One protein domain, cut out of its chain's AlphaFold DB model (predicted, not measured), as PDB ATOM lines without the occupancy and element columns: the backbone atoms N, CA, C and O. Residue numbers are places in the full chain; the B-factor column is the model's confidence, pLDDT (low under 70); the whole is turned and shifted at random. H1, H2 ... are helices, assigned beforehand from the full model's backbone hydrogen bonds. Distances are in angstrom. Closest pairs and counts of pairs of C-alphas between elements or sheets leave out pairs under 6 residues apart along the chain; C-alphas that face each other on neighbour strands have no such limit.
ATOM      1  N   THR A   2       8.647  20.575 -30.526       66.81
ATOM      2  CA  THR A   2       9.848  20.329 -31.356       66.81
ATOM      3  C   THR A   2      10.879  19.385 -30.724       66.81
ATOM      4  O   THR A   2      11.443  18.553 -31.426       66.81
ATOM      5  N   THR A   3      11.072  19.437 -29.403       74.75
ATOM      6  CA  THR A   3      12.003  18.554 -28.674       74.75
ATOM      7  C   THR A   3      11.671  17.072 -28.842       74.75
ATOM      8  O   THR A   3      12.570  16.252 -28.955       74.75
ATOM      9  N   PHE A   4      10.385  16.717 -28.918       77.00
ATOM     10  CA  PHE A   4       9.964  15.330 -29.120       77.00
ATOM     11  C   PHE A   4      10.376  14.809 -30.503       77.00
ATOM     12  O   PHE A   4      10.930  13.719 -30.607       77.00
ATOM     13  N   LEU A   5      10.184  15.619 -31.552       72.12
ATOM     14  CA  LEU A   5      10.629  15.281 -32.907       72.12
ATOM     15  C   LEU A   5      12.157  15.187 -32.995       72.12
ATOM     16  O   LEU A   5      12.664  14.291 -33.661       72.12
ATOM     17  N   LEU A   6      12.886  16.054 -32.285       76.56
ATOM     18  CA  LEU A   6      14.350  16.004 -32.213       76.56
ATOM     19  C   LEU A   6      14.850  14.717 -31.542       76.56
ATOM     20  O   LEU A   6      15.737  14.044 -32.066       76.56
ATOM     21  N   VAL A   7      14.284  14.372 -30.385       81.12
ATOM     22  CA  VAL A   7      14.688  13.191 -29.612       81.12
ATOM     23  C   VAL A   7      14.365  11.912 -30.381       81.12
ATOM     24  O   VAL A   7      15.227  11.043 -30.512       81.12
ATOM     25  N   LEU A   8      13.164  11.819 -30.956       83.12
ATOM     26  CA  LEU A   8      12.764  10.679 -31.779       83.12
ATOM     27  C   LEU A   8      13.673  10.530 -33.006       83.12
ATOM     28  O   LEU A   8      14.092   9.421 -33.329       83.12
ATOM     29  N   GLN A   9      14.033  11.641 -33.652       75.25
ATOM     30  CA  GLN A   9      14.928  11.645 -34.805       75.25
ATOM     31  C   GLN A   9      16.339  11.172 -34.455       75.25
ATOM     32  O   GLN A   9      16.942  10.425 -35.222       75.25
ATOM     33  N   ILE A  10      16.868  11.592 -33.307       82.06
ATOM     34  CA  ILE A  10      18.182  11.158 -32.822       82.06
ATOM     35  C   ILE A  10      18.186   9.648 -32.590       82.06
ATOM     36  O   ILE A  10      19.070   8.959 -33.098       82.06
ATOM     37  N   ILE A  11      17.165   9.122 -31.912       85.62
ATOM     38  CA  ILE A  11      17.035   7.684 -31.656       85.62
ATOM     39  C   ILE A  11      16.900   6.910 -32.976       85.62
ATOM     40  O   ILE A  11      17.602   5.920 -33.184       85.62
ATOM     41  N   LEU A  12      16.055   7.381 -33.898       79.31
ATOM     42  CA  LEU A  12      15.806   6.724 -35.184       79.31
ATOM     43  C   LEU A  12      17.035   6.757 -36.103       79.31
ATOM     44  O   LEU A  12      17.343   5.771 -36.772       79.31
ATOM     45  N   SER A  13      17.769   7.873 -36.096       80.00
ATOM     46  CA  SER A  13      19.023   8.018 -36.832       80.00
ATOM     47  C   SER A  13      20.061   7.034 -36.311       80.00
ATOM     48  O   SER A  13      20.619   6.285 -37.104       80.00
ATOM     49  N   ILE A  14      20.283   6.983 -34.994       82.81
ATOM     50  CA  ILE A  14      21.233   6.049 -34.369       82.81
ATOM     51  C   ILE A  14      20.854   4.599 -34.692       82.81
ATOM     52  O   ILE A  14      21.724   3.801 -35.037       82.81
ATOM     53  N   PHE A  15      19.563   4.264 -34.654       84.44
ATOM     54  CA  PHE A  15      19.087   2.924 -34.985       84.44
ATOM     55  C   PHE A  15      19.418   2.532 -36.437       84.44
ATOM     56  O   PHE A  15      19.946   1.446 -36.673       84.44
ATOM     57  N   ILE A  16      19.203   3.432 -37.404       76.88
ATOM     58  CA  ILE A  16      19.579   3.202 -38.810       76.88
ATOM     59  C   ILE A  16      21.105   3.090 -38.981       76.88
ATOM     60  O   ILE A  16      21.545   2.211 -39.724       76.88
ATOM     61  N   VAL A  17      21.917   3.898 -38.274       79.62
ATOM     62  CA  VAL A  17      23.395   3.767 -38.289       79.62
ATOM     63  C   VAL A  17      23.795   2.364 -37.848       79.62
ATOM     64  O   VAL A  17      24.552   1.693 -38.541       79.62
ATOM     65  N   ILE A  18      23.287   1.916 -36.695       81.06
ATOM     66  CA  ILE A  18      23.647   0.627 -36.095       81.06
ATOM     67  C   ILE A  18      23.281  -0.510 -37.049       81.06
ATOM     68  O   ILE A  18      24.097  -1.397 -37.279       81.06
ATOM     69  N   VAL A  19      22.098  -0.455 -37.665       74.81
ATOM     70  CA  VAL A  19      21.656  -1.440 -38.665       74.81
ATOM     71  C   VAL A  19      22.559  -1.444 -39.905       74.81
ATOM     72  O   VAL A  19      22.864  -2.516 -40.427       74.81
ATOM     73  N   VAL A  20      23.025  -0.279 -40.359       76.94
ATOM     74  CA  VAL A  20      23.974  -0.156 -41.480       76.94
ATOM     75  C   VAL A  20      25.359  -0.685 -41.108       76.94
ATOM     76  O   VAL A  20      25.986  -1.362 -41.919       76.94
ATOM     77  N   LEU A  21      25.832  -0.444 -39.882       76.12
ATOM     78  CA  LEU A  21      27.128  -0.952 -39.423       76.12
ATOM     79  C   LEU A  21      27.104  -2.463 -39.153       76.12
ATOM     80  O   LEU A  21      28.106  -3.140 -39.378       76.12
ATOM     81  N   SER A  48      28.936  -9.561 -54.292       68.56
ATOM     82  CA  SER A  48      29.380  -8.209 -54.683       68.56
ATOM     83  C   SER A  48      28.220  -7.254 -54.963       68.56
ATOM     84  O   SER A  48      28.352  -6.053 -54.746       68.56
ATOM     85  N   PHE A  49      27.069  -7.767 -55.407       71.25
ATOM     86  CA  PHE A  49      25.872  -6.948 -55.624       71.25
ATOM     87  C   PHE A  49      25.334  -6.401 -54.299       71.25
ATOM     88  O   PHE A  49      25.099  -5.199 -54.172       71.25
ATOM     89  N   LEU A  50      25.251  -7.259 -53.277       70.12
ATOM     90  CA  LEU A  50      24.855  -6.844 -51.931       70.12
ATOM     91  C   LEU A  50      25.856  -5.851 -51.323       70.12
ATOM     92  O   LEU A  50      25.437  -4.854 -50.744       70.12
ATOM     93  N   ALA A  51      27.163  -6.066 -51.513       72.88
ATOM     94  CA  ALA A  51      28.186  -5.141 -51.023       72.88
ATOM     95  C   ALA A  51      28.053  -3.736 -51.641       72.88
ATOM     96  O   ALA A  51      28.150  -2.737 -50.931       72.88
ATOM     97  N   LYS A  52      27.770  -3.641 -52.949       73.12
ATOM     98  CA  LYS A  52      27.555  -2.354 -53.639       73.12
ATOM     99  C   LYS A  52      26.289  -1.643 -53.153       73.12
ATOM    100  O   LYS A  52      26.309  -0.423 -52.989       73.12
ATOM    101  N   ILE A  53      25.214  -2.390 -52.890       79.25
ATOM    102  CA  ILE A  53      23.979  -1.841 -52.316       79.25
ATOM    103  C   ILE A  53      24.256  -1.286 -50.919       79.25
ATOM    104  O   ILE A  53      23.996  -0.110 -50.689       79.25
ATOM    105  N   THR A  54      24.859  -2.064 -50.019       76.44
ATOM    106  CA  THR A  54      25.176  -1.598 -48.658       76.44
ATOM    107  C   THR A  54      26.123  -0.396 -48.669       76.44
ATOM    108  O   THR A  54      25.916   0.544 -47.908       76.44
ATOM    109  N   MET A  55      27.107  -0.359 -49.571       75.94
ATOM    110  CA  MET A  55      28.014   0.788 -49.694       75.94
ATOM    111  C   MET A  55      27.289   2.053 -50.175       75.94
ATOM    112  O   MET A  55      27.513   3.136 -49.637       75.94
ATOM    113  N   THR A  56      26.362   1.909 -51.124       78.88
ATOM    114  CA  THR A  56      25.503   3.013 -51.581       78.88
ATOM    115  C   THR A  56      24.575   3.485 -50.461       78.88
ATOM    116  O   THR A  56      24.455   4.686 -50.232       78.88
ATOM    117  N   LEU A  57      23.970   2.553 -49.715       78.88
ATOM    118  CA  LEU A  57      23.114   2.849 -48.563       78.88
ATOM    119  C   LEU A  57      23.888   3.553 -47.441       78.88
ATOM    120  O   LEU A  57      23.358   4.489 -46.853       78.88
ATOM    121  N   GLY A  58      25.135   3.157 -47.173       78.94
ATOM    122  CA  GLY A  58      25.991   3.791 -46.169       78.94
ATOM    123  C   GLY A  58      26.362   5.233 -46.525       78.94
ATOM    124  O   GLY A  58      26.246   6.124 -45.683       78.94
ATOM    125  N   VAL A  59      26.741   5.487 -47.782       81.75
ATOM    126  CA  VAL A  59      27.021   6.852 -48.268       81.75
ATOM    127  C   VAL A  59      25.753   7.705 -48.244       81.75
ATOM    128  O   VAL A  59      25.774   8.824 -47.733       81.75
ATOM    129  N   LEU A  60      24.635   7.172 -48.743       81.50
ATOM    130  CA  LEU A  60      23.352   7.875 -48.758       81.50
ATOM    131  C   LEU A  60      22.872   8.203 -47.336       81.50
ATOM    132  O   LEU A  60      22.365   9.296 -47.088       81.50
ATOM    133  N   PHE A  61      23.088   7.286 -46.392       79.12
ATOM    134  CA  PHE A  61      22.794   7.486 -44.979       79.12
ATOM    135  C   PHE A  61      23.631   8.627 -44.374       79.12
ATOM    136  O   PHE A  61      23.060   9.533 -43.766       79.12
ATOM    137  N   LEU A  62      24.950   8.631 -44.594       81.38
ATOM    138  CA  LEU A  62      25.844   9.681 -44.094       81.38
ATOM    139  C   LEU A  62      25.436  11.068 -44.610       81.38
ATOM    140  O   LEU A  62      25.353  12.025 -43.839       81.38
ATOM    141  N   VAL A  63      25.129  11.166 -45.907       86.31
ATOM    142  CA  VAL A  63      24.647  12.409 -46.527       86.31
ATOM    143  C   VAL A  63      23.328  12.855 -45.894       86.31
ATOM    144  O   VAL A  63      23.174  14.033 -45.576       86.31
ATOM    145  N   ASN A  64      22.397  11.930 -45.648       79.38
ATOM    146  CA  ASN A  64      21.114  12.243 -45.022       79.38
ATOM    147  C   ASN A  64      21.276  12.737 -43.569       79.38
ATOM    148  O   ASN A  64      20.604  13.687 -43.169       79.38
ATOM    149  N   THR A  65      22.206  12.165 -42.790       78.38
ATOM    150  CA  THR A  65      22.533  12.647 -41.434       78.38
ATOM    151  C   THR A  65      23.050  14.085 -41.454       78.38
ATOM    152  O   THR A  65      22.601  14.913 -40.659       78.38
ATOM    153  N   ILE A  66      23.951  14.406 -42.386       83.44
ATOM    154  CA  ILE A  66      24.496  15.762 -42.539       83.44
ATOM    155  C   ILE A  66      23.397  16.739 -42.987       83.44
ATOM    156  O   ILE A  66      23.255  17.815 -42.403       83.44
ATOM    157  N   ALA A  67      22.581  16.356 -43.974       80.25
ATOM    158  CA  ALA A  67      21.488  17.181 -44.491       80.25
ATOM    159  C   ALA A  67      20.444  17.504 -43.412       80.25
ATOM    160  O   ALA A  67      19.983  18.645 -43.304       80.25
ATOM    161  N   LEU A  68      20.102  16.525 -42.573       74.00
ATOM    162  CA  LEU A  68      19.141  16.726 -41.498       74.00
ATOM    163  C   LEU A  68      19.711  17.582 -40.361       74.00
ATOM    164  O   LEU A  68      19.003  18.444 -39.841       74.00
ATOM    165  N   GLY A  69      20.995  17.413 -40.028       75.94
ATOM    166  CA  GLY A  69      21.705  18.304 -39.106       75.94
ATOM    167  C   GLY A  69      21.719  19.754 -39.599       75.94
ATOM    168  O   GLY A  69      21.449  20.675 -38.828       75.94
ATOM    169  N   TYR A  70      21.934  19.963 -40.900       78.00
ATOM    170  CA  TYR A  70      21.918  21.291 -41.515       78.00
ATOM    171  C   TYR A  70      20.523  21.939 -41.511       78.00
ATOM    172  O   TYR A  70      20.372  23.102 -41.123       78.00
ATOM    173  N   LEU A  71      19.482  21.186 -41.886       71.69
ATOM    174  CA  LEU A  71      18.100  21.676 -41.871       71.69
ATOM    175  C   LEU A  71      17.625  21.990 -40.444       71.69
ATOM    176  O   LEU A  71      16.893  22.958 -40.234       71.69
ATOM    177  N   TYR A  72      18.060  21.198 -39.463       67.38
ATOM    178  CA  TYR A  72      17.745  21.435 -38.058       67.38
ATOM    179  C   TYR A  72      18.473  22.669 -37.507       67.38
ATOM    180  O   TYR A  72      17.848  23.499 -36.845       67.38
ATOM    181  N   ASN A  73      19.752  22.855 -37.851       66.69
ATOM    182  CA  ASN A  73      20.520  24.043 -37.468       66.69
ATOM    183  C   ASN A  73      19.907  25.332 -38.051       66.69
ATOM    184  O   ASN A  73      19.703  26.309 -37.336       66.69
ATOM    185  N   THR A  74      19.479  25.297 -39.316       63.03
ATOM    186  CA  THR A  74      18.838  26.443 -39.995       63.03
ATOM    187  C   THR A  74      17.485  26.832 -39.376       63.03
ATOM    188  O   THR A  74      17.068  27.989 -39.435       63.03
ATOM    189  N   ARG A  75      16.773  25.886 -38.747       59.81
ATOM    190  CA  ARG A  75      15.552  26.183 -37.971       59.81
ATOM    191  C   ARG A  75      15.859  26.634 -36.539       59.81
ATOM    192  O   ARG A  75      15.053  27.354 -35.957       59.81
ATOM    193  N   GLY A  76      17.019  26.266 -35.993       57.19
ATOM    194  CA  GLY A  76      17.536  26.762 -34.715       57.19
ATOM    195  C   GLY A  76      17.925  28.244 -34.754       57.19
ATOM    196  O   GLY A  76      17.691  28.956 -33.780       57.19
ATOM    197  N   THR A  77      18.410  28.737 -35.897       54.44
ATOM    198  CA  THR A  77      18.809  30.144 -36.098       54.44
ATOM    199  C   THR A  77      17.644  31.115 -36.319       54.44
ATOM    200  O   THR A  77      17.859  32.320 -36.351       54.44
ATOM    201  N   GLN A  78      16.404  30.628 -36.446       54.16
ATOM    202  CA  GLN A  78      15.203  31.482 -36.473       54.16
ATOM    203  C   GLN A  78      14.748  31.910 -35.063       54.16
ATOM    204  O   GLN A  78      13.824  32.714 -34.918       54.16
ATOM    205  N   ASN A  79      15.398  31.400 -34.009       56.62
ATOM    206  CA  ASN A  79      15.192  31.874 -32.646       56.62
ATOM    207  C   ASN A  79      16.022  33.144 -32.450       56.62
ATOM    208  O   ASN A  79      17.212  33.099 -32.152       56.62
TER     209      ASN A  79
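Overview. This is residues 2 to 21 and 48 to 79 of the 149 residues of the protein "Protein-export membrane protein SecG" of Helicobacter sanguini (UniProt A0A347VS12). Two long helices, H2 and the shorter H1, run side by side in opposite ways as a simple antiparallel pair, and two stretches stick out beyond the contact: residues 48 to 53, which belong to H2, and residues 73 to 79, of which 73 to 76 belong to H2. The two are joined by no printed link, and they touch over a part of each alone. The printed part has 52 residues with two named helices, H1 then H2 along the chain, and no named strand; the class is all helix. The whole is loose, with a radius of gyration of the C-alphas of 13.7 A, and spans 48 by 18 by 10 A, only just a rod.

Along the chain. H2, the longest helix, holds residues 48 to 76 and measures 42.0 A from C-alpha 48 at (29.380, -8.209, -54.683) to C-alpha 76 at (17.536, 26.762, -34.715). H1 holds residues 2 to 21 and measures 28.6 A, beginning with C-alpha 2 at (9.848, 20.329, -31.356).

Arrangement. H2 and H1 touch, with 5 pairs of C-alphas within 8 A. Their closest C-alphas are those of Val 20 and Gly 58, 6.5 A apart. H1 touches H2 with residues 13 to 20 alone, and H2 touches H1 with residues 54 to 65 alone. Their lines stand at a shallow tilt of 19 degrees, and they run opposite ways. Their centres are 12.6 A apart. In H1 and H2 every O i to N i+4 pair is within hydrogen-bond range.

Size, cuts and confidence. The two C-alphas farthest apart are those of Ser 48 and Asn 79, 47.9 A. Residues 22 to 47 are not printed, and C-alphas 21 and 48 are 17.0 A apart across this cut. The mean pLDDT of the printed part is 75.0; residue 2, residue 48 and residues 72 to 79 are under 70.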